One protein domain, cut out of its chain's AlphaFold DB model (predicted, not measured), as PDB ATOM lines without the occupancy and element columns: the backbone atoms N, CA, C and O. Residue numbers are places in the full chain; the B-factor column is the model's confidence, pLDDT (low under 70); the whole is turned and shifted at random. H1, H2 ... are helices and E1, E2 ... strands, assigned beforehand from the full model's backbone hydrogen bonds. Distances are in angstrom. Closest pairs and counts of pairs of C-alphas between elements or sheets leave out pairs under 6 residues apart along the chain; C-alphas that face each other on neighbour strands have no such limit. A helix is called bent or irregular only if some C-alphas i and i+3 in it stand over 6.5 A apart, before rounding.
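This is residues 4 to 175 of the 185 residues of the protein "DUF2314 domain-containing protein" of Octadecabacter ascidiaceicola (UniProt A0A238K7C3). A strongly twisted sheet, sharply bent along E5, has the long helix H1 packed on one face, chiefly on E8; H2 lies on the same face, and H3 folds back beside H2. A small hairpin, E2 and E3, sits near the bend of E5, and the unnamed stretch of residues 25 to 49 runs from it to H1. The printed part has 172 residues, with three named helices and nine named strands in the order E1 E2 E3 H1 E4 E5 E6 E7 E8 E9 H2 H3. The larger sheet is branched and mixed, and the class is mixed, helices and strands. The whole is compact and rounded, with a radius of gyration of the C-alphas of 15.2 A and spans of 40 by 39 by 35 A.

E1, residues 4 to 6, is an edge strand parallel to E5, residues 95 to 107; C-alphas 5 and 96 face each other at 5.8 A, with no backbone N and O within hydrogen-bond range. E2, residues 15 to 18, and E3, residues 21 to 24, form an antiparallel hairpin, with N 16 and O 23 at 2.8 A. H1, residues 50 to 70, is on the branched sheet; its closest C-alphas with E8, residues 138 to 144, are those of Glu 56 and Arg 139, 4.8 A apart. E4, residues 81 to 88, has E5 on one side, with N 85 and O 98 at 2.8 A, and E8 on the other side, with N 84 and O 140 at 2.8 A. E5 bends by 99 degrees at residue 102. E4, E5, E6, residues 110 to 115, and E7, residues 130 to 134, form a meander, each strand the antiparallel neighbour of the one before; N 104 and O 112 are 2.7 A apart, and N 111 and O 133 2.8 A. E8 and E9, residues 150 to 152, form a hairpin, with N 151 and O 143 at 2.8 A. H2, residues 154 to 162, touches residues 51 to 59 of H1 at a steep tilt of 40 degrees, opposite ways; the closest C-alphas are those of Ala 55 and Tyr 154, 5.1 A. H3, residues 165 to 174, forms a helical hairpin with H2, at a shallow tilt of 27 degrees; the closest C-alphas are those of Leu 160 and Ala 168, 5.0 A. H3 only grazes the sheet, with residues 171 to 174. Every O i to N i+4 pair is within hydrogen-bond range in H3, against 13 of 17 in H1 and 3 of 5 in H2.

E1 begins at C-alpha 4, (134.531, 157.842, 141.643). H1 measures 28.0 A from first to last C-alpha, E5 23.4 A and E4 22.7 A. H1 and H2 are irregular: C-alphas 61 and 64 are 7.1 A apart, and C-alphas 158 and 161 7.2 A. H3 ends at C-alpha 174, (122.481, 154.867, 118.445).

The two C-alphas farthest apart, those of Ser 107 and Glu 165, are 42.0 A apart. The printed part has no cut; the links E3 to H1 and E6 to E7 are long. The mean pLDDT of the printed part is 78.0, and residues 4 to 48 and 91 to 93 are under 70.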
ATOM      1  N   LEU A   4     135.955 158.176 141.608       39.00
ATOM      2  CA  LEU A   4     134.531 157.842 141.643       39.00
ATOM      3  C   LEU A   4     134.328 156.927 140.446       39.00
ATOM      4  O   LEU A   4     134.860 157.209 139.376       39.00
ATOM      5  N   VAL A   5     133.627 155.808 140.609       42.28
ATOM      6  CA  VAL A   5     133.318 154.967 139.446       42.28
ATOM      7  C   VAL A   5     132.189 155.657 138.703       42.28
ATOM      8  O   VAL A   5     131.015 155.412 138.970       42.28
ATOM      9  N   ILE A   6     132.548 156.578 137.814       46.94
ATOM     10  CA  ILE A   6     131.583 157.217 136.935       46.94
ATOM     11  C   ILE A   6     131.600 156.458 135.623       46.94
ATOM     12  O   ILE A   6     132.294 156.828 134.687       46.94
ATOM     13  N   ALA A   7     130.791 155.402 135.622       37.31
ATOM     14  CA  ALA A   7     130.145 154.777 134.481       37.31
ATOM     15  C   ALA A   7     130.480 153.304 134.233       37.31
ATOM     16  O   ALA A   7     131.555 152.914 133.778       37.31
ATOM     17  N   VAL A   8     129.432 152.509 134.435       39.28
ATOM     18  CA  VAL A   8     129.224 151.218 133.790       39.28
ATOM     19  C   VAL A   8     128.686 151.486 132.382       39.28
ATOM     20  O   VAL A   8     127.684 152.196 132.221       39.28
ATOM     21  N   VAL A   9     129.373 150.965 131.364       37.78
ATOM     22  CA  VAL A   9     128.849 150.895 129.993       37.78
ATOM     23  C   VAL A   9     127.976 149.655 129.923       37.78
ATOM     24  O   VAL A   9     128.460 148.555 130.170       37.78
ATOM     25  N   VAL A  10     126.706 149.815 129.559       40.25
ATOM     26  CA  VAL A  10     125.877 148.664 129.193       40.25
ATOM     27  C   VAL A  10     126.323 148.206 127.811       40.25
ATOM     28  O   VAL A  10     125.889 148.739 126.792       40.25
ATOM     29  N   LEU A  11     127.239 147.244 127.772       34.25
ATOM     30  CA  LEU A  11     127.467 146.444 126.578       34.25
ATOM     31  C   LEU A  11     126.466 145.290 126.586       34.25
ATOM     32  O   LEU A  11     126.648 144.305 127.294       34.25
ATOM     33  N   GLY A  12     125.435 145.412 125.749       33.50
ATOM     34  CA  GLY A  12     124.674 144.270 125.247       33.50
ATOM     35  C   GLY A  12     123.196 144.270 125.614       33.50
ATOM     36  O   GLY A  12     122.855 144.124 126.776       33.50
ATOM     37  N   GLY A  13     122.343 144.337 124.586       36.75
ATOM     38  CA  GLY A  13     120.928 143.959 124.633       36.75
ATOM     39  C   GLY A  13     119.948 145.130 124.748       36.75
ATOM     40  O   GLY A  13     119.883 145.814 125.760       36.75
ATOM     41  N   LEU A  14     119.109 145.326 123.724       35.06
ATOM     42  CA  LEU A  14     117.753 145.833 123.967       35.06
ATOM     43  C   LEU A  14     117.077 144.748 124.812       35.06
ATOM     44  O   LEU A  14     117.063 143.610 124.355       35.06
ATOM     45  N   PHE A  15     116.558 145.044 126.000       41.41
ATOM     46  CA  PHE A  15     115.858 144.051 126.817       41.41
ATOM     47  C   PHE A  15     114.364 144.376 126.885       41.41
ATOM     48  O   PHE A  15     113.995 145.530 127.086       41.41
ATOM     49  N   LEU A  16     113.501 143.374 126.723       32.81
ATOM     50  CA  LEU A  16     112.095 143.442 127.120       32.81
ATOM     51  C   LEU A  16     111.987 142.969 128.561       32.81
ATOM     52  O   LEU A  16     112.512 141.912 128.903       32.81
ATOM     53  N   TYR A  17     111.273 143.716 129.394       34.34
ATOM     54  CA  TYR A  17     110.893 143.235 130.713       34.34
ATOM     55  C   TYR A  17     109.604 142.416 130.589       34.34
ATOM     56  O   TYR A  17     108.534 142.958 130.319       34.34
ATOM     57  N   ASN A  18     109.688 141.096 130.765       31.03
ATOM     58  CA  ASN A  18     108.536 140.206 130.654       31.03
ATOM     59  C   ASN A  18     108.385 139.364 131.926       31.03
ATOM     60  O   ASN A  18     109.161 138.450 132.195       31.03
ATOM     61  N   GLY A  19     107.386 139.694 132.750       31.92
ATOM     62  CA  GLY A  19     107.017 138.888 133.920       31.92
ATOM     63  C   GLY A  19     108.096 138.743 135.005       31.92
ATOM     64  O   GLY A  19     108.071 137.745 135.722       31.92
ATOM     65  N   GLY A  20     109.020 139.701 135.138       32.03
ATOM     66  CA  GLY A  20     110.122 139.641 136.111       32.03
ATOM     67  C   GLY A  20     111.480 139.232 135.531       32.03
ATOM     68  O   GLY A  20     112.432 139.088 136.291       32.03
ATOM     69  N   HIS A  21     111.583 139.057 134.210       31.92
ATOM     70  CA  HIS A  21     112.829 138.741 133.511       31.92
ATOM     71  C   HIS A  21     113.158 139.782 132.432       31.92
ATOM     72  O   HIS A  21     112.256 140.308 131.782       31.92
ATOM     73  N   LEU A  22     114.451 140.079 132.262       37.28
ATOM     74  CA  LEU A  22     114.995 140.915 131.187       37.28
ATOM     75  C   LEU A  22     115.398 140.015 130.006       37.28
ATOM     76  O   LEU A  22     116.392 139.294 130.095       37.28
ATOM     77  N   ASP A  23     114.643 140.064 128.908       33.97
ATOM     78  CA  ASP A  23     114.841 139.249 127.700       33.97
ATOM     79  C   ASP A  23     115.490 140.068 126.570       33.97
ATOM     80  O   ASP A  23     114.938 141.081 126.154       33.97
ATOM     81  N   SER A  24     116.633 139.640 126.019       36.78
ATOM     82  CA  SER A  24     117.331 140.358 124.928       36.78
ATOM     83  C   SER A  24     116.579 140.298 123.579       36.78
ATOM     84  O   SER A  24     116.130 139.233 123.160       36.78
ATOM     85  N   ILE A  25     116.498 141.420 122.848       38.78
ATOM     86  CA  ILE A  25     115.870 141.568 121.516       38.78
ATOM     87  C   ILE A  25     116.912 141.544 120.380       38.78
ATOM     88  O   ILE A  25     116.547 141.411 119.213       38.78
ATOM     89  N   ILE A  26     118.216 141.626 120.669       29.30
ATOM     90  CA  ILE A  26     119.258 141.622 119.627       29.30
ATOM     91  C   ILE A  26     120.149 140.385 119.778       29.30
ATOM     92  O   ILE A  26     121.100 140.382 120.549       29.30
ATOM     93  N   GLY A  27     119.861 139.352 118.979       26.36
ATOM     94  CA  GLY A  27     120.781 138.241 118.702       26.36
ATOM     95  C   GLY A  27     120.772 137.087 119.714       26.36
ATOM     96  O   GLY A  27     120.717 137.268 120.921       26.36
ATOM     97  N   SER A  28     120.831 135.862 119.185       31.41
ATOM     98  CA  SER A  28     120.531 134.574 119.828       31.41
ATOM     99  C   SER A  28     121.580 134.035 120.814       31.41
ATOM    100  O   SER A  28     121.959 132.864 120.737       31.41
ATOM    101  N   VAL A  29     122.043 134.845 121.752       30.22
ATOM    102  CA  VAL A  29     122.730 134.338 122.942       30.22
ATOM    103  C   VAL A  29     121.872 134.703 124.132       30.22
ATOM    104  O   VAL A  29     121.816 135.860 124.536       30.22
ATOM    105  N   ALA A  30     121.163 133.711 124.673       26.89
ATOM    106  CA  ALA A  30     120.691 133.822 126.041       26.89
ATOM    107  C   ALA A  30     121.928 134.148 126.889       26.89
ATOM    108  O   ALA A  30     122.897 133.381 126.823       26.89
ATOM    109  N   PRO A  31     121.957 135.256 127.646       37.09
ATOM    110  CA  PRO A  31     122.878 135.300 128.746       37.09
ATOM    111  C   PRO A  31     122.330 134.264 129.720       37.09
ATOM    112  O   PRO A  31     121.402 134.512 130.488       37.09
ATOM    113  N   ASP A  32     122.920 133.073 129.699       26.72
ATOM    114  CA  ASP A  32     123.248 132.480 130.980       26.72
ATOM    115  C   ASP A  32     123.921 133.622 131.749       26.72
ATOM    116  O   ASP A  32     125.020 134.052 131.386       26.72
ATOM    117  N   TYR A  33     123.219 134.207 132.724       36.38
ATOM    118  CA  TYR A  33     123.829 135.091 133.707       36.38
ATOM    119  C   TYR A  33     124.807 134.210 134.481       36.38
ATOM    120  O   TYR A  33     124.507 133.682 135.552       36.38
ATOM    121  N   VAL A  34     125.970 133.954 133.885       30.89
ATOM    122  CA  VAL A  34     127.080 133.319 134.561       30.89
ATOM    123  C   VAL A  34     127.524 134.355 135.576       30.89
ATOM    124  O   VAL A  34     128.285 135.269 135.267       30.89
ATOM    125  N   SER A  35     126.998 134.228 136.792       36.59
ATOM    126  CA  SER A  35     127.535 134.888 137.969       36.59
ATOM    127  C   SER A  35     128.993 134.451 138.097       36.59
ATOM    128  O   SER A  35     129.303 133.373 138.601       36.59
ATOM    129  N   THR A  36     129.904 135.260 137.559       35.34
ATOM    130  CA  THR A  36     131.346 135.079 137.758       35.34
ATOM    131  C   THR A  36     131.822 135.790 139.028       35.34
ATOM    132  O   THR A  36     133.011 135.765 139.334       35.34
ATOM    133  N   GLY A  37     130.916 136.446 139.770       42.56
ATOM    134  CA  GLY A  37     131.252 137.286 140.923       42.56
ATOM    135  C   GLY A  37     132.106 138.512 140.575       42.56
ATOM    136  O   GLY A  37     132.536 139.222 141.477       42.56
ATOM    137  N   SER A  38     132.367 138.754 139.288       54.47
ATOM    138  CA  SER A  38     133.075 139.925 138.776       54.47
ATOM    139  C   SER A  38     132.034 140.836 138.131       54.47
ATOM    140  O   SER A  38     131.238 140.350 137.328       54.47
ATOM    141  N   GLY A  39     131.983 142.108 138.532       57.56
ATOM    142  CA  GLY A  39     131.014 143.066 137.997       57.56
ATOM    143  C   GLY A  39     131.221 143.364 136.510       57.56
ATOM    144  O   GLY A  39     132.221 142.953 135.912       57.56
ATOM    145  N   ASP A  40     130.266 144.085 135.918       64.12
ATOM    146  CA  ASP A  40     130.347 144.486 134.511       64.12
ATOM    147  C   ASP A  40     131.556 145.415 134.270       64.12
ATOM    148  O   ASP A  40     131.998 146.100 135.203       64.12
ATOM    149  N   PRO A  41     132.100 145.475 133.035       62.72
ATOM    150  CA  PRO A  41     133.221 146.350 132.706       62.72
ATOM    151  C   PRO A  41     132.973 147.810 133.106       62.72
ATOM    152  O   PRO A  41     131.952 148.412 132.761       62.72
ATOM    153  N   ILE A  42     133.951 148.399 133.796       64.44
ATOM    154  CA  ILE A  42     133.904 149.787 134.264       64.44
ATOM    155  C   ILE A  42     134.876 150.666 133.483       64.44
ATOM    156  O   ILE A  42     135.994 150.258 133.169       64.44
ATOM    157  N   THR A  43     134.470 151.908 133.226       63.31
ATOM    158  CA  THR A  43     135.401 152.976 132.852       63.31
ATOM    159  C   THR A  43     135.490 153.947 134.022       63.31
ATOM    160  O   THR A  43     134.486 154.508 134.452       63.31
ATOM    161  N   GLU A  44     136.686 154.120 134.580       64.62
ATOM    162  CA  GLU A  44     136.889 155.014 135.723       64.62
ATOM    163  C   GLU A  44     137.122 156.458 135.266       64.62
ATOM    164  O   GLU A  44     137.946 156.717 134.392       64.62
ATOM    165  N   PHE A  45     136.470 157.405 135.943       62.88
ATOM    166  CA  PHE A  45     136.745 158.835 135.821       62.88
ATOM    167  C   PHE A  45     137.116 159.416 137.189       62.88
ATOM    168  O   PHE A  45     136.830 158.850 138.248       62.88
ATOM    169  N   ALA A  46     137.798 160.559 137.193       62.19
ATOM    170  CA  ALA A  46     138.033 161.274 138.437       62.19
ATOM    171  C   ALA A  46     136.706 161.833 138.978       62.19
ATOM    172  O   ALA A  46     135.859 162.282 138.211       62.19
ATOM    173  N   SER A  47     136.537 161.832 140.304       62.34
ATOM    174  CA  SER A  47     135.327 162.383 140.947       62.34
ATOM    175  C   SER A  47     135.095 163.873 140.666       62.34
ATOM    176  O   SER A  47     133.985 164.363 140.830       62.34
ATOM    177  N   ASP A  48     136.146 164.581 140.264       66.44
ATOM    178  CA  ASP A  48     136.178 165.993 139.905       66.44
ATOM    179  C   ASP A  48     136.438 166.211 138.406       66.44
ATOM    180  O   ASP A  48     136.814 167.314 138.002       66.44
ATOM    181  N   ASP A  49     136.237 165.186 137.567       85.00
ATOM    182  CA  ASP A  49     136.271 165.375 136.119       85.00
ATOM    183  C   ASP A  49     135.173 166.367 135.720       85.00
ATOM    184  O   ASP A  49     133.974 166.106 135.866       85.00
ATOM    185  N   ALA A  50     135.595 167.541 135.250       89.31
ATOM    186  CA  ALA A  50     134.693 168.647 134.963       89.31
ATOM    187  C   ALA A  50     133.721 168.332 133.817       89.31
ATOM    188  O   ALA A  50     132.600 168.836 133.823       89.31
ATOM    189  N   THR A  51     134.129 167.499 132.855       89.94
ATOM    190  CA  THR A  51     133.295 167.135 131.702       89.94
ATOM    191  C   THR A  51     132.210 166.161 132.133       89.94
ATOM    192  O   THR A  51     131.038 166.359 131.821       89.94
ATOM    193  N   MET A  52     132.587 165.145 132.910       87.50
ATOM    194  CA  MET A  52     131.639 164.182 133.454       87.50
ATOM    195  C   MET A  52     130.664 164.841 134.436       87.50
ATOM    196  O   MET A  52     129.455 164.663 134.321       87.50
ATOM    197  N   SER A  53     131.170 165.687 135.337       90.38
ATOM    198  CA  SER A  53     130.337 166.437 136.288       90.38
ATOM    199  C   SER A  53     129.336 167.357 135.578       90.38
ATOM    200  O   SER A  53     128.202 167.504 136.029       90.38
ATOM    201  N   ALA A  54     129.734 167.977 134.461       94.94
ATOM    202  CA  ALA A  54     128.833 168.795 133.654       94.94
ATOM    203  C   ALA A  54     127.734 167.953 132.989       94.94
ATOM    204  O   ALA A  54     126.575 168.359 133.008       94.94
ATOM    205  N   ALA A  55     128.076 166.772 132.466       95.62
ATOM    206  CA  ALA A  55     127.112 165.850 131.873       95.62
ATOM    207  C   ALA A  55     126.081 165.341 132.892       95.62
ATOM    208  O   ALA A  55     124.886 165.341 132.601       95.62
ATOM    209  N   GLU A  56     126.513 164.974 134.102       94.81
ATOM    210  CA  GLU A  56     125.599 164.582 135.184       94.81
ATOM    211  C   GLU A  56     124.672 165.738 135.594       94.81
ATOM    212  O   GLU A  56     123.472 165.544 135.788       94.81
ATOM    213  N   ALA A  57     125.210 166.960 135.694       95.94
ATOM    214  CA  ALA A  57     124.421 168.145 136.018       95.94
ATOM    215  C   ALA A  57     123.392 168.477 134.924       95.94
ATOM    216  O   ALA A  57     122.260 168.855 135.238       95.94
ATOM    217  N   GLU A  58     123.757 168.317 133.651       97.69
ATOM    218  CA  GLU A  58     122.842 168.519 132.529       97.69
ATOM    219  C   GLU A  58     121.731 167.462 132.530       97.69
ATOM    220  O   GLU A  58     120.556 167.827 132.475       97.69
ATOM    221  N   ALA A  59     122.072 166.183 132.717       97.81
ATOM    222  CA  ALA A  59     121.092 165.107 132.857       97.81
ATOM    223  C   ALA A  59     120.110 165.357 134.009       97.81
ATOM    224  O   ALA A  59     118.900 165.179 133.859       97.81
ATOM    225  N   GLN A  60     120.620 165.826 135.150       97.75
ATOM    226  CA  GLN A  60     119.798 166.190 136.299       97.75
ATOM    227  C   GLN A  60     118.858 167.357 135.978       97.75
ATOM    228  O   GLN A  60     117.699 167.356 136.397       97.75
ATOM    229  N   SER A  61     119.329 168.351 135.221       97.31
ATOM    230  CA  SER A  61     118.519 169.508 134.830       97.31
ATOM    231  C   SER A  61     117.364 169.142 133.891       97.31
ATOM    232  O   SER A  61     116.308 169.772 133.940       97.31
ATOM    233  N   THR A  62     117.523 168.091 133.080       97.94
ATOM    234  CA  THR A  62     116.512 167.623 132.120       97.94
ATOM    235  C   THR A  62     115.626 166.503 132.665       97.94
ATOM    236  O   THR A  62     114.625 166.141 132.040       97.94
ATOM    237  N   LEU A  63     115.909 166.013 133.875       97.81
ATOM    238  CA  LEU A  63     115.150 164.954 134.539       97.81
ATOM    239  C   LEU A  63     113.653 165.285 134.669       97.81
ATOM    240  O   LEU A  63     112.801 164.420 134.463       97.81
ATOM    241  N   GLN A  64     113.312 166.547 134.953       95.31
ATOM    242  CA  GLN A  64     111.916 166.991 135.061       95.31
ATOM    243  C   GLN A  64     111.158 166.896 133.724       95.31
ATOM    244  O   GLN A  64     109.947 166.678 133.728       95.31
ATOM    245  N   ALA A  65     111.850 167.037 132.588       96.25
ATOM    246  CA  ALA A  65     111.253 166.864 131.267       96.25
ATOM    247  C   ALA A  65     111.107 165.379 130.899       96.25
ATOM    248  O   ALA A  65     110.100 165.006 130.295       96.25
ATOM    249  N   PHE A  66     112.074 164.548 131.306       97.62
ATOM    250  CA  PHE A  66     112.108 163.105 131.059       97.62
ATOM    251  C   PHE A  66     111.024 162.332 131.823       97.62
ATOM    252  O   PHE A  66     110.275 161.578 131.203       97.62
ATOM    253  N   LEU A  67     110.894 162.530 133.143       97.06
ATOM    254  CA  LEU A  67     110.019 161.704 133.993       97.06
ATOM    255  C   LEU A  67     108.559 161.616 133.494       97.06
ATOM    256  O   LEU A  67     108.034 160.507 133.438       97.06
ATOM    257  N   PRO A  68     107.897 162.707 133.051       95.50
ATOM    258  CA  PRO A  68     106.538 162.622 132.510       95.50
ATOM    259  C   PRO A  68     106.399 161.825 131.203       95.50
ATOM    260  O   PRO A  68     105.284 161.447 130.862       95.50
ATOM    261  N   ARG A  69     107.487 161.611 130.445       95.19
ATOM    262  CA  ARG A  69     107.494 160.725 129.262       95.19
ATOM    263  C   ARG A  69     107.898 159.301 129.602       95.19
ATOM    264  O   ARG A  69     107.508 158.384 128.889       95.19
ATOM    265  N   ALA A  70     108.707 159.137 130.643       95.56
ATOM    266  CA  ALA A  70     109.181 157.834 131.063       95.56
ATOM    267  C   ALA A  70     108.114 157.046 131.821       95.56
ATOM    268  O   ALA A  70     108.137 155.827 131.774       95.56
ATOM    269  N   LEU A  71     107.199 157.719 132.523       96.62
ATOM    270  CA  LEU A  71     106.225 157.075 133.401       96.62
ATOM    271  C   LEU A  71     104.834 156.975 132.764       96.62
ATOM    272  O   LEU A  71     104.341 157.919 132.145       96.62
ATOM    273  N   ASP A  72     104.165 155.847 132.987       95.44
ATOM    274  CA  ASP A  72     102.753 155.652 132.676       95.44
ATOM    275  C   ASP A  72     101.825 156.333 133.708       95.44
ATOM    276  O   ASP A  72     102.255 156.968 134.676       95.44
ATOM    277  N   ALA A  73     100.509 156.174 133.533       94.75
ATOM    278  CA  ALA A  73      99.508 156.749 134.435       94.75
ATOM    279  C   ALA A  73      99.562 156.206 135.881       94.75
ATOM    280  O   ALA A  73      98.979 156.816 136.778       94.75
ATOM    281  N   ASN A  74     100.235 155.076 136.111       94.50
ATOM    282  CA  ASN A  74     100.435 154.459 137.421       94.50
ATOM    283  C   ASN A  74     101.818 154.785 138.016       94.50
ATOM    284  O   ASN A  74     102.172 154.245 139.067       94.50
ATOM    285  N   GLY A  75     102.601 155.645 137.355       96.25
ATOM    286  CA  GLY A  75     103.954 155.997 137.771       96.25
ATOM    287  C   GLY A  75     104.984 154.902 137.495       96.25
ATOM    288  O   GLY A  75     106.027 154.902 138.142       96.25
ATOM    289  N   VAL A  76     104.702 153.956 136.595       96.00
ATOM    290  CA  VAL A  76     105.614 152.871 136.202       96.00
ATOM    291  C   VAL A  76     106.371 153.273 134.942       96.00
ATOM    292  O   VAL A  76     105.769 153.766 133.992       96.00
ATOM    293  N   ALA A  77     107.685 153.067 134.931       94.19
ATOM    294  CA  ALA A  77     108.531 153.357 133.786       94.19
ATOM    295  C   ALA A  77     108.183 152.473 132.584       94.19
ATOM    296  O   ALA A  77     107.948 151.273 132.733       94.19
ATOM    297  N   THR A  78     108.185 153.053 131.390       91.38
ATOM    298  CA  THR A  78     108.054 152.313 130.138       91.38
ATOM    299  C   THR A  78     109.344 151.552 129.828       91.38
ATOM    300  O   THR A  78     110.444 152.024 130.122       91.38
ATOM    301  N   ASP A  79     109.219 150.387 129.186       86.44
ATOM    302  CA  ASP A  79     110.335 149.453 128.941       86.44
ATOM    303  C   ASP A  79     111.497 150.051 128.130       86.44
ATOM    304  O   ASP A  79     112.619 149.559 128.169       86.44
ATOM    305  N   ASN A  80     111.249 151.132 127.390       89.38
ATOM    306  CA  ASN A  80     112.250 151.843 126.602       89.38
ATOM    307  C   ASN A  80     113.017 152.916 127.398       89.38
ATOM    308  O   ASN A  80     113.623 153.802 126.789       89.38
ATOM    309  N   THR A  81     112.977 152.874 128.733       92.25
ATOM    310  CA  THR A  81     113.639 153.861 129.591       92.25
ATOM    311  C   THR A  81     114.525 153.240 130.659       92.25
ATOM    312  O   THR A  81     114.246 152.173 131.200       92.25
ATOM    313  N   LEU A  82     115.613 153.943 130.973       95.44
ATOM    314  CA  LEU A  82     116.547 153.600 132.044       95.44
ATOM    315  C   LEU A  82     116.924 154.868 132.805       95.44
ATOM    316  O   LEU A  82     116.916 155.967 132.243       95.44
ATOM    317  N   ILE A  83     117.323 154.716 134.063       97.31
ATOM    318  CA  ILE A  83     117.863 155.815 134.863       97.31
ATOM    319  C   ILE A  83     119.156 155.380 135.537       97.31
ATOM    320  O   ILE A  83     119.270 154.249 135.993       97.31
ATOM    321  N   LYS A  84     120.160 156.252 135.572       96.25
ATOM    322  CA  LYS A  84     121.453 155.958 136.188       96.25
ATOM    323  C   LYS A  84     121.524 156.641 137.536       96.25
ATOM    324  O   LYS A  84     121.291 157.846 137.629       96.25
ATOM    325  N   VAL A  85     121.842 155.882 138.573       96.44
ATOM    326  CA  VAL A  85     121.697 156.306 139.965       96.44
ATOM    327  C   VAL A  85     123.007 156.096 140.710       96.44
ATOM    328  O   VAL A  85     123.650 155.060 140.568       96.44
ATOM    329  N   ALA A  86     123.397 157.086 141.509       94.81
ATOM    330  CA  ALA A  86     124.531 157.016 142.416       94.81
ATOM    331  C   ALA A  86     124.114 156.384 143.753       94.81
ATOM    332  O   ALA A  86     123.532 157.057 144.605       94.81
ATOM    333  N   PHE A  87     124.441 155.111 143.962       93.75
ATOM    334  CA  PHE A  87     124.226 154.434 145.238       93.75
ATOM    335  C   PHE A  87     125.470 154.506 146.122       93.75
ATOM    336  O   PHE A  87     126.562 154.219 145.635       93.75
ATOM    337  N   PRO A  88     125.347 154.838 147.419       91.25
ATOM    338  CA  PRO A  88     126.481 154.813 148.334       91.25
ATOM    339  C   PRO A  88     127.114 153.419 148.424       91.25
ATOM    340  O   PRO A  88     126.409 152.432 148.625       91.25
ATOM    341  N   ILE A  89     128.444 153.351 148.348       87.31
ATOM    342  CA  ILE A  89     129.215 152.114 148.550       87.31
ATOM    343  C   ILE A  89     130.295 152.321 149.609       87.31
ATOM    344  O   ILE A  89     130.770 153.439 149.832       87.31
ATOM    345  N   ALA A  90     130.712 151.232 150.248       80.44
ATOM    346  CA  ALA A  90     131.880 151.254 151.115       80.44
ATOM    347  C   ALA A  90     133.167 151.420 150.286       80.44
ATOM    348  O   ALA A  90     133.286 150.912 149.174       80.44
ATOM    349  N   GLY A  91     134.165 152.108 150.844       69.69
ATOM    350  CA  GLY A  91     135.494 152.222 150.237       69.69
ATOM    351  C   GLY A  91     135.793 153.586 149.602       69.69
ATOM    352  O   GLY A  91     135.123 154.576 149.891       69.69
ATOM    353  N   PRO A  92     136.860 153.683 148.787       57.38
ATOM    354  CA  PRO A  92     137.439 154.963 148.372       57.38
ATOM    355  C   PRO A  92     136.536 155.794 147.456       57.38
ATOM    356  O   PRO A  92     136.755 157.004 147.348       57.38
ATOM    357  N   ASN A  93     135.549 155.152 146.821       63.88
ATOM    358  CA  ASN A  93     134.770 155.753 145.749       63.88
ATOM    359  C   ASN A  93     133.422 156.336 146.196       63.88
ATOM    360  O   ASN A  93     132.809 157.031 145.403       63.88
ATOM    361  N   ASN A  94     133.018 156.185 147.467       77.69
ATOM    362  CA  ASN A  94     131.820 156.745 148.132       77.69
ATOM    363  C   ASN A  94     130.445 156.501 147.470       77.69
ATOM    364  O   ASN A  94     129.437 156.583 148.169       77.69
ATOM    365  N   ALA A  95     130.378 156.215 146.171       87.88
ATOM    366  CA  ALA A  95     129.195 155.807 145.441       87.88
ATOM    367  C   ALA A  95     129.572 154.989 144.191       87.88
ATOM    368  O   ALA A  95     130.648 155.163 143.613       87.88
ATOM    369  N   GLU A  96     128.665 154.116 143.774       86.75
ATOM    370  CA  GLU A  96     128.651 153.463 142.469       86.75
ATOM    371  C   GLU A  96     127.506 154.047 141.640       86.75
ATOM    372  O   GLU A  96     126.378 154.145 142.123       86.75
ATOM    373  N   VAL A  97     127.801 154.472 140.408       89.62
ATOM    374  CA  VAL A  97     126.823 155.080 139.498       89.62
ATOM    375  C   VAL A  97     126.399 154.050 138.450       89.62
ATOM    376  O   VAL A  97     127.128 153.799 137.488       89.62
ATOM    377  N   ILE A  98     125.220 153.460 138.637       88.94
ATOM    378  CA  ILE A  98     124.760 152.264 137.913       88.94
ATOM    379  C   ILE A  98     123.351 152.448 137.340       88.94
ATOM    380  O   ILE A  98     122.547 153.216 137.869       88.94
ATOM    381  N   TRP A  99     123.065 151.773 136.226       94.56
ATOM    382  CA  TRP A  99     121.765 151.823 135.561       94.56
ATOM    383  C   TRP A  99     120.704 151.014 136.312       94.56
ATOM    384  O   TRP A  99     120.966 149.930 136.831       94.56
ATOM    385  N   VAL A 100     119.491 151.554 136.333       94.69
ATOM    386  CA  VAL A 100     118.287 150.993 136.936       94.69
ATOM    387  C   VAL A 100     117.193 150.954 135.868       94.69
ATOM    388  O   VAL A 100     116.928 151.955 135.196       94.69
ATOM    389  N   ALA A 101     116.564 149.794 135.720       92.44
ATOM    390  CA  ALA A 101     115.468 149.522 134.797       92.44
ATOM    391  C   ALA A 101     114.146 149.306 135.547       92.44
ATOM    392  O   ALA A 101     114.137 149.138 136.770       92.44
ATOM    393  N   ALA A 102     113.036 149.297 134.796       91.88
ATOM    394  CA  ALA A 102     111.688 148.989 135.292       91.88
ATOM    395  C   ALA A 102     111.357 149.713 136.613       91.88
ATOM    396  O   ALA A 102     110.868 149.117 137.577       91.88
ATOM    397  N   PHE A 103     111.697 151.004 136.678       96.38
ATOM    398  CA  PHE A 103     111.516 151.797 137.883       96.38
ATOM    399  C   PHE A 103     110.069 152.274 138.029       96.38
ATOM    400  O   PHE A 103     109.332 152.420 137.062       96.38
ATOM    401  N   GLN A 104     109.642 152.522 139.256       97.88
ATOM    402  CA  GLN A 104     108.308 152.987 139.590       97.88
ATOM    403  C   GLN A 104     108.406 154.084 140.637       97.88
ATOM    404  O   GLN A 104     109.129 153.949 141.628       97.88
ATOM    405  N   GLN A 105     107.641 155.149 140.441       98.12
ATOM    406  CA  GLN A 105     107.474 156.192 141.432       98.12
ATOM    407  C   GLN A 105     106.624 155.676 142.602       98.12
ATOM    408  O   GLN A 105     105.471 155.285 142.423       98.12
ATOM    409  N   THR A 106     107.186 155.681 143.808       97.69
ATOM    410  CA  THR A 106     106.503 155.235 145.035       97.69
ATOM    411  C   THR A 106     105.905 156.404 145.811       97.69
ATOM    412  O   THR A 106     104.865 156.260 146.456       97.69
ATOM    413  N   SER A 107     106.540 157.574 145.732       96.62
ATOM    414  CA  SER A 107     106.052 158.834 146.287       96.62
ATOM    415  C   SER A 107     106.669 160.024 145.528       96.62
ATOM    416  O   SER A 107     107.356 159.854 144.519       96.62
ATOM    417  N   ALA A 108     106.387 161.264 145.933       94.56
ATOM    418  CA  ALA A 108     106.916 162.442 145.247       94.56
ATOM    419  C   ALA A 108     108.457 162.477 145.304       94.56
ATOM    420  O   ALA A 108     109.035 162.768 146.345       94.56
ATOM    421  N   GLY A 109     109.115 162.213 144.169       95.44
ATOM    422  CA  GLY A 109     110.577 162.200 144.063       95.44
ATOM    423  C   GLY A 109     111.265 160.926 144.567       95.44
ATOM    424  O   GLY A 109     112.494 160.869 144.524       95.44
ATOM    425  N   GLU A 110     110.501 159.919 145.001       98.38
ATOM    426  CA  GLU A 110     111.000 158.621 145.465       98.38
ATOM    427  C   GLU A 110     110.604 157.512 144.493       98.38
ATOM    428  O   GLU A 110     109.475 157.464 143.992       98.38
ATOM    429  N   PHE A 111     111.547 156.610 144.250       98.69
ATOM    430  CA  PHE A 111     111.425 155.552 143.268       98.69
ATOM    431  C   PHE A 111     111.968 154.236 143.808       98.69
ATOM    432  O   PHE A 111     112.829 154.191 144.690       98.69
ATOM    433  N   LYS A 112     111.491 153.153 143.208       98.12
ATOM    434  CA  LYS A 112     112.120 151.837 143.268       98.12
ATOM    435  C   LYS A 112     112.336 151.308 141.860       98.12
ATOM    436  O   LYS A 112     111.642 151.748 140.956       98.12
ATOM    437  N   GLY A 113     113.258 150.385 141.659       95.88
ATOM    438  CA  GLY A 113     113.512 149.753 140.364       95.88
ATOM    439  C   GLY A 113     114.511 148.622 140.514       95.88
ATOM    440  O   GLY A 113     114.814 148.230 141.636       95.88
ATOM    441  N   PHE A 114     115.039 148.116 139.407       92.62
ATOM    442  CA  PHE A 114     115.937 146.962 139.415       92.62
ATOM    443  C   PHE A 114     117.282 147.307 138.790       92.62
ATOM    444  O   PHE A 114     117.322 147.986 137.764       92.62
ATOM    445  N   LEU A 115     118.379 146.843 139.389       89.38
ATOM    446  CA  LEU A 115     119.718 147.029 138.822       89.38
ATOM    447  C   LEU A 115     119.776 146.427 137.411       89.38
ATOM    448  O   LEU A 115     119.521 145.239 137.229       89.38
ATOM    449  N   ALA A 116     120.111 147.240 136.410       84.44
ATOM    450  CA  ALA A 116     120.160 146.815 135.010       84.44
ATOM    451  C   ALA A 116     121.483 146.116 134.638       84.44
ATOM    452  O   ALA A 116     121.604 145.559 133.551       84.44
ATOM    453  N   ASN A 117     122.469 146.154 135.539       79.69
ATOM    454  CA  ASN A 117     123.831 145.663 135.343       79.69
ATOM    455  C   ASN A 117     124.385 145.075 136.639       79.69
ATOM    456  O   ASN A 117     123.868 145.362 137.723       79.69
ATOM    457  N   GLN A 118     125.438 144.260 136.538       83.25
ATOM    458  CA  GLN A 118     126.059 143.659 137.718       83.25
ATOM    459  C   GLN A 118     126.901 144.709 138.468       83.25
ATOM    460  O   GLN A 118     127.861 145.231 137.889       83.25
ATOM    461  N   PRO A 119     126.600 145.001 139.749       86.56
ATOM    462  CA  PRO A 119     127.365 145.974 140.518       86.56
ATOM    463  C   PRO A 119     128.761 145.456 140.886       86.56
ATOM    464  O   PRO A 119     128.984 144.254 141.044       86.56
ATOM    465  N   ASN A 120     129.697 146.386 141.069       83.06
ATOM    466  CA  ASN A 120     131.085 146.114 141.448       83.06
ATOM    467  C   ASN A 120     131.368 146.370 142.940       83.06
ATOM    468  O   ASN A 120     132.215 145.705 143.534       83.06
ATOM    469  N   GLY A 121     130.696 147.350 143.547       84.94
ATOM    470  CA  GLY A 121     130.916 147.828 144.915       84.94
ATOM    471  C   GLY A 121     129.691 147.735 145.830       84.94
ATOM    472  O   GLY A 121     129.789 148.082 147.009       84.94
ATOM    473  N   MET A 122     128.547 147.266 145.325       88.12
ATOM    474  CA  MET A 122     127.327 147.050 146.113       88.12
ATOM    475  C   MET A 122     127.281 145.614 146.658       88.12
ATOM    476  O   MET A 122     126.629 144.737 146.092       88.12
ATOM    477  N   GLU A 123     128.012 145.361 147.748       88.06
ATOM    478  CA  GLU A 123     128.125 144.025 148.350       88.06
ATOM    479  C   GLU A 123     126.756 143.371 148.608       88.06
ATOM    480  O   GLU A 123     125.881 143.941 149.258       88.06
ATOM    481  N   GLY A 124     126.598 142.134 148.129       89.19
ATOM    482  CA  GLY A 124     125.384 141.340 148.322       89.19
ATOM    483  C   GLY A 124     124.260 141.614 147.322       89.19
ATOM    484  O   GLY A 124     123.252 140.918 147.401       89.19
ATOM    485  N   LEU A 125     124.435 142.559 146.391       89.56
ATOM    486  CA  LEU A 125     123.491 142.815 145.303       89.56
ATOM    487  C   LEU A 125     124.003 142.299 143.954       89.56
ATOM    488  O   LEU A 125     125.207 142.182 143.721       89.56
ATOM    489  N   ASN A 126     123.066 142.022 143.056       86.69
ATOM    490  CA  ASN A 126     123.282 141.554 141.694       86.69
ATOM    491  C   ASN A 126     122.407 142.320 140.701       86.69
ATOM    492  O   ASN A 126     121.448 142.999 141.077       86.69
ATOM    493  N   ALA A 127     122.711 142.165 139.412       82.75
ATOM    494  CA  ALA A 127     121.780 142.566 138.363       82.75
ATOM    495  C   ALA A 127     120.395 141.935 138.616       82.75
ATOM    496  O   ALA A 127     120.293 140.752 138.942       82.75
ATOM    497  N   GLY A 128     119.337 142.728 138.467       83.50
ATOM    498  CA  GLY A 128     117.957 142.321 138.729       83.50
ATOM    499  C   GLY A 128     117.492 142.474 140.180       83.50
ATOM    500  O   GLY A 128     116.299 142.305 140.423       83.50
ATOM    501  N   ASP A 129     118.360 142.828 141.133       90.50
ATOM    502  CA  ASP A 129     117.925 143.100 142.508       90.50
ATOM    503  C   ASP A 129     117.204 144.458 142.618       90.50
ATOM    504  O   ASP A 129     117.569 145.433 141.951       90.50
ATOM    505  N   GLU A 130     116.166 144.518 143.465       96.62
ATOM    506  CA  GLU A 130     115.382 145.739 143.701       96.62
ATOM    507  C   GLU A 130     116.190 146.753 144.527       96.62
ATOM    508  O   GLU A 130     116.776 146.431 145.562       96.62
ATOM    509  N   VAL A 131     116.171 148.008 144.093       97.31
ATOM    510  CA  VAL A 131     116.801 149.151 144.754       97.31
ATOM    511  C   VAL A 131     115.809 150.299 144.886       97.31
ATOM    512  O   VAL A 131     114.870 150.427 144.101       97.31
ATOM    513  N   THR A 132     116.026 151.164 145.877       98.38
ATOM    514  CA  THR A 132     115.235 152.387 146.086       98.38
ATOM    515  C   THR A 132     116.130 153.608 145.976       98.38
ATOM    516  O   THR A 132     117.286 153.567 146.392       98.38
ATOM    517  N   PHE A 133     115.616 154.684 145.390       98.50
ATOM    518  CA  PHE A 133     116.390 155.893 145.139       98.50
ATOM    519  C   PHE A 133     115.503 157.133 145.070       98.50
ATOM    520  O   PHE A 133     114.284 157.054 144.908       98.50
ATOM    521  N   THR A 134     116.135 158.294 145.174       98.56
ATOM    522  CA  THR A 134     115.493 159.602 145.058       98.56
ATOM    523  C   THR A 134     116.010 160.353 143.837       98.56
ATOM    524  O   THR A 134     117.080 160.056 143.301       98.56
ATOM    525  N   THR A 135     115.254 161.348 143.373       97.94
ATOM    526  CA  THR A 135     115.642 162.141 142.187       97.94
ATOM    527  C   THR A 135     117.015 162.808 142.294       97.94
ATOM    528  O   THR A 135     117.671 162.970 141.275       97.94
ATOM    529  N   ASP A 136     117.494 163.173 143.486       97.56
ATOM    530  CA  ASP A 136     118.822 163.774 143.692       97.56
ATOM    531  C   ASP A 136     119.984 162.776 143.556       97.56
ATOM    532  O   ASP A 136     121.139 163.185 143.410       97.56
ATOM    533  N   MET A 137     119.697 161.472 143.564       97.75
ATOM    534  CA  MET A 137     120.682 160.417 143.312       97.75
ATOM    535  C   MET A 137     120.885 160.149 141.816       97.75
ATOM    536  O   MET A 137     121.838 159.464 141.447       97.75
ATOM    537  N   VAL A 138     120.016 160.674 140.953       97.88
ATOM    538  CA  VAL A 138     120.090 160.464 139.505       97.88
ATOM    539  C   VAL A 138     121.313 161.181 138.927       97.88
ATOM    540  O   VAL A 138     121.684 162.273 139.353       97.88
ATOM    541  N   ARG A 139     122.001 160.523 137.994       96.25
ATOM    542  CA  ARG A 139     123.206 161.023 137.309       96.25
ATOM    543  C   ARG A 139     123.108 160.944 135.793       96.25
ATOM    544  O   ARG A 139     123.881 161.592 135.103       96.25
ATOM    545  N   ASP A 140     122.176 160.154 135.275       97.56
ATOM    546  CA  ASP A 140     121.880 160.066 133.849       97.56
ATOM    547  C   ASP A 140     120.491 159.449 133.644       97.56
ATOM    548  O   ASP A 140     119.911 158.874 134.569       97.56
ATOM    549  N   TRP A 141     119.973 159.523 132.428       98.12
ATOM    550  CA  TRP A 141     118.767 158.821 132.004       98.12
ATOM    551  C   TRP A 141     118.876 158.431 130.531       98.12
ATOM    552  O   TRP A 141     119.650 159.013 129.776       98.12
ATOM    553  N   SER A 142     118.112 157.426 130.117       96.75
ATOM    554  CA  SER A 142     118.032 156.976 128.730       96.75
ATOM    555  C   SER A 142     116.574 156.860 128.312       96.75
ATOM    556  O   SER A 142     115.751 156.332 129.062       96.75
ATOM    557  N   TYR A 143     116.266 157.345 127.113       95.19
ATOM    558  CA  TYR A 143     114.988 157.129 126.443       95.19
ATOM    559  C   TYR A 143     115.259 156.623 125.028       95.19
ATOM    560  O   TYR A 143     115.821 157.353 124.209       95.19
ATOM    561  N   SER A 144     114.859 155.388 124.747       90.31
ATOM    562  CA  SER A 144     115.065 154.749 123.450       90.31
ATOM    563  C   SER A 144     113.816 154.859 122.584       90.31
ATOM    564  O   SER A 144     112.701 154.579 123.020       90.31
ATOM    565  N   THR A 145     113.982 155.245 121.328       88.00
ATOM    566  CA  THR A 145     112.909 155.225 120.338       88.00
ATOM    567  C   THR A 145     112.747 153.828 119.736       88.00
ATOM    568  O   THR A 145     113.628 152.973 119.834       88.00
ATOM    569  N   ALA A 146     111.615 153.588 119.071       84.06
ATOM    570  CA  ALA A 146     111.345 152.307 118.415       84.06
ATOM    571  C   ALA A 146     112.318 151.993 117.259       84.06
ATOM    572  O   ALA A 146     112.520 150.827 116.931       84.06
ATOM    573  N   ASP A 147     112.920 153.014 116.646       83.19
ATOM    574  CA  ASP A 147     113.951 152.901 115.609       83.19
ATOM    575  C   ASP A 147     115.383 152.801 116.170       83.19
ATOM    576  O   ASP A 147     116.339 152.754 115.400       83.19
ATOM    577  N   GLY A 148     115.538 152.694 117.496       80.56
ATOM    578  CA  GLY A 148     116.815 152.399 118.153       80.56
ATOM    579  C   GLY A 148     117.670 153.621 118.488       80.56
ATOM    580  O   GLY A 148     118.817 153.457 118.904       80.56
ATOM    581  N   GLN A 149     117.130 154.833 118.337       91.62
ATOM    582  CA  GLN A 149     117.805 156.060 118.738       91.62
ATOM    583  C   GLN A 149     117.679 156.277 120.252       91.62
ATOM    584  O   GLN A 149     116.614 156.089 120.831       91.62
ATOM    585  N   MET A 150     118.758 156.710 120.901       93.56
ATOM    586  CA  MET A 150     118.823 156.946 122.340       93.56
ATOM    587  C   MET A 150     118.959 158.438 122.649       93.56
ATOM    588  O   MET A 150     119.919 159.094 122.233       93.56
ATOM    589  N   PHE A 151     118.011 158.972 123.409       97.44
ATOM    590  CA  PHE A 151     118.078 160.280 124.063       97.44
ATOM    591  C   PHE A 151     118.641 160.144 125.482       97.44
ATOM    592  O   PHE A 151     118.771 159.040 126.013       97.44
ATOM    593  N   GLY A 152     119.023 161.265 126.081       97.25
ATOM    594  CA  GLY A 152     119.770 161.330 127.328       97.25
ATOM    595  C   GLY A 152     121.193 160.826 127.121       97.25
ATOM    596  O   GLY A 152     121.885 161.278 126.198       97.25
ATOM    597  N   ASN A 153     121.599 159.848 127.932       95.31
ATOM    598  CA  ASN A 153     122.902 159.188 127.869       95.31
ATOM    599  C   ASN A 153     124.063 160.193 127.945       95.31
ATOM    600  O   ASN A 153     125.060 160.074 127.230       95.31
ATOM    601  N   TYR A 154     123.918 161.219 128.783       96.56
ATOM    602  CA  TYR A 154     124.866 162.325 128.893       96.56
ATOM    603  C   TYR A 154     126.255 161.833 129.288       96.56
ATOM    604  O   TYR A 154     127.253 162.205 128.671       96.56
ATOM    605  N   THR A 155     126.322 160.937 130.272       92.00
ATOM    606  CA  THR A 155     127.581 160.347 130.728       92.00
ATOM    607  C   THR A 155     128.174 159.446 129.646       92.00
ATOM    608  O   THR A 155     129.356 159.565 129.349       92.00
ATOM    609  N   THR A 156     127.359 158.642 128.950       88.31
ATOM    610  CA  THR A 156     127.808 157.811 127.815       88.31
ATOM    611  C   THR A 156     128.430 158.652 126.695       88.31
ATOM    612  O   THR A 156     129.463 158.276 126.146       88.31
ATOM    613  N   ARG A 157     127.855 159.821 126.379       93.56
ATOM    614  CA  ARG A 157     128.402 160.750 125.371       93.56
ATOM    615  C   ARG A 157     129.804 161.234 125.738       93.56
ATOM    616  O   ARG A 157     130.668 161.288 124.867       93.56
ATOM    617  N   VAL A 158     130.045 161.535 127.016       90.25
ATOM    618  CA  VAL A 158     131.377 161.907 127.531       90.25
ATOM    619  C   VAL A 158     132.356 160.735 127.460       90.25
ATOM    620  O   VAL A 158     133.552 160.937 127.252       90.25
ATOM    621  N   MET A 159     131.868 159.504 127.603       83.38
ATOM    622  CA  MET A 159     132.715 158.316 127.587       83.38
ATOM    623  C   MET A 159     133.216 157.925 126.207       83.38
ATOM    624  O   MET A 159     134.311 157.379 126.152       83.38
ATOM    625  N   LEU A 160     132.464 158.185 125.127       83.81
ATOM    626  CA  LEU A 160     132.782 157.693 123.775       83.81
ATOM    627  C   LEU A 160     134.272 157.793 123.389       83.81
ATOM    628  O   LEU A 160     134.800 156.800 122.897       83.81
ATOM    629  N   PRO A 161     134.992 158.910 123.636       86.94
ATOM    630  CA  PRO A 161     136.405 159.028 123.263       86.94
ATOM    631  C   PRO A 161     137.361 158.114 124.049       86.94
ATOM    632  O   PRO A 161     138.522 157.985 123.671       86.94
ATOM    633  N   ASN A 162     136.903 157.531 125.157       79.06
ATOM    634  CA  ASN A 162     137.668 156.656 126.047       79.06
ATOM    635  C   ASN A 162     137.354 155.167 125.828       79.06
ATOM    636  O   ASN A 162     137.960 154.317 126.479       79.06
ATOM    637  N   LEU A 163     136.401 154.856 124.946       77.25
ATOM    638  CA  LEU A 163     136.044 153.490 124.576       77.25
ATOM    639  C   LEU A 163     136.900 153.021 123.395       77.25
ATOM    640  O   LEU A 163     137.520 153.826 122.696       77.25
ATOM    641  N   ASP A 164     136.935 151.710 123.168       82.06
ATOM    642  CA  ASP A 164     137.495 151.179 121.930       82.06
ATOM    643  C   ASP A 164     136.678 151.658 120.715       82.06
ATOM    644  O   ASP A 164     135.498 152.000 120.824       82.06
ATOM    645  N   GLU A 165     137.326 151.707 119.549       82.25
ATOM    646  CA  GLU A 165     136.757 152.292 118.329       82.25
ATOM    647  C   GLU A 165     135.443 151.622 117.906       82.25
ATOM    648  O   GLU A 165     134.514 152.309 117.481       82.25
ATOM    649  N   GLU A 166     135.345 150.300 118.055       81.25
ATOM    650  CA  GLU A 166     134.156 149.535 117.681       81.25
ATOM    651  C   GLU A 166     132.977 149.885 118.596       81.25
ATOM    652  O   GLU A 166     131.903 150.260 118.112       81.25
ATOM    653  N   THR A 167     133.193 149.861 119.912       77.31
ATOM    654  CA  THR A 167     132.174 150.239 120.896       77.31
ATOM    655  C   THR A 167     131.746 151.699 120.731       77.31
ATOM    656  O   THR A 167     130.548 151.997 120.718       77.31
ATOM    657  N   ALA A 168     132.700 152.621 120.567       79.31
ATOM    658  CA  ALA A 168     132.414 154.040 120.371       79.31
ATOM    659  C   ALA A 168     131.598 154.287 119.092       79.31
ATOM    660  O   ALA A 168     130.637 155.061 119.112       79.31
ATOM    661  N   ALA A 169     131.937 153.612 117.989       82.19
ATOM    662  CA  ALA A 169     131.218 153.728 116.724       82.19
ATOM    663  C   ALA A 169     129.796 153.157 116.809       82.19
ATOM    664  O   ALA A 169     128.864 153.760 116.272       82.19
ATOM    665  N   MET A 170     129.615 152.022 117.488       80.88
ATOM    666  CA  MET A 170     128.301 151.414 117.703       80.88
ATOM    667  C   MET A 170     127.397 152.327 118.541       80.88
ATOM    668  O   MET A 170     126.292 152.660 118.114       80.88
ATOM    669  N   LEU A 171     127.876 152.786 119.701       82.25
ATOM    670  CA  LEU A 171     127.110 153.686 120.570       82.25
ATOM    671  C   LEU A 171     126.828 155.028 119.885       82.25
ATOM    672  O   LEU A 171     125.717 155.545 119.976       82.25
ATOM    673  N   GLY A 172     127.800 155.567 119.146       88.00
ATOM    674  CA  GLY A 172     127.646 156.811 118.395       88.00
ATOM    675  C   GLY A 172     126.545 156.761 117.331       88.00
ATOM    676  O   GLY A 172     125.903 157.777 117.090       88.00
ATOM    677  N   GLN A 173     126.283 155.597 116.724       90.00
ATOM    678  CA  GLN A 173     125.177 155.426 115.770       90.00
ATOM    679  C   GLN A 173     123.801 155.405 116.442       90.00
ATOM    680  O   GLN A 173     122.814 155.801 115.825       90.00
ATOM    681  N   MET A 174     123.731 154.937 117.688       87.00
ATOM    682  CA  MET A 174     122.481 154.867 118.445       87.00
ATOM    683  C   MET A 174     122.154 156.196 119.127       87.00
ATOM    684  O   MET A 174     120.987 156.523 119.307       87.00
ATOM    685  N   LEU A 175     123.153 156.982 119.527       92.94
ATOM    686  CA  LEU A 175     122.919 158.252 120.207       92.94
ATOM    687  C   LEU A 175     122.274 159.279 119.269       92.94
ATOM    688  O   LEU A 175     122.749 159.560 118.171       92.94
TER     689      LEU A 175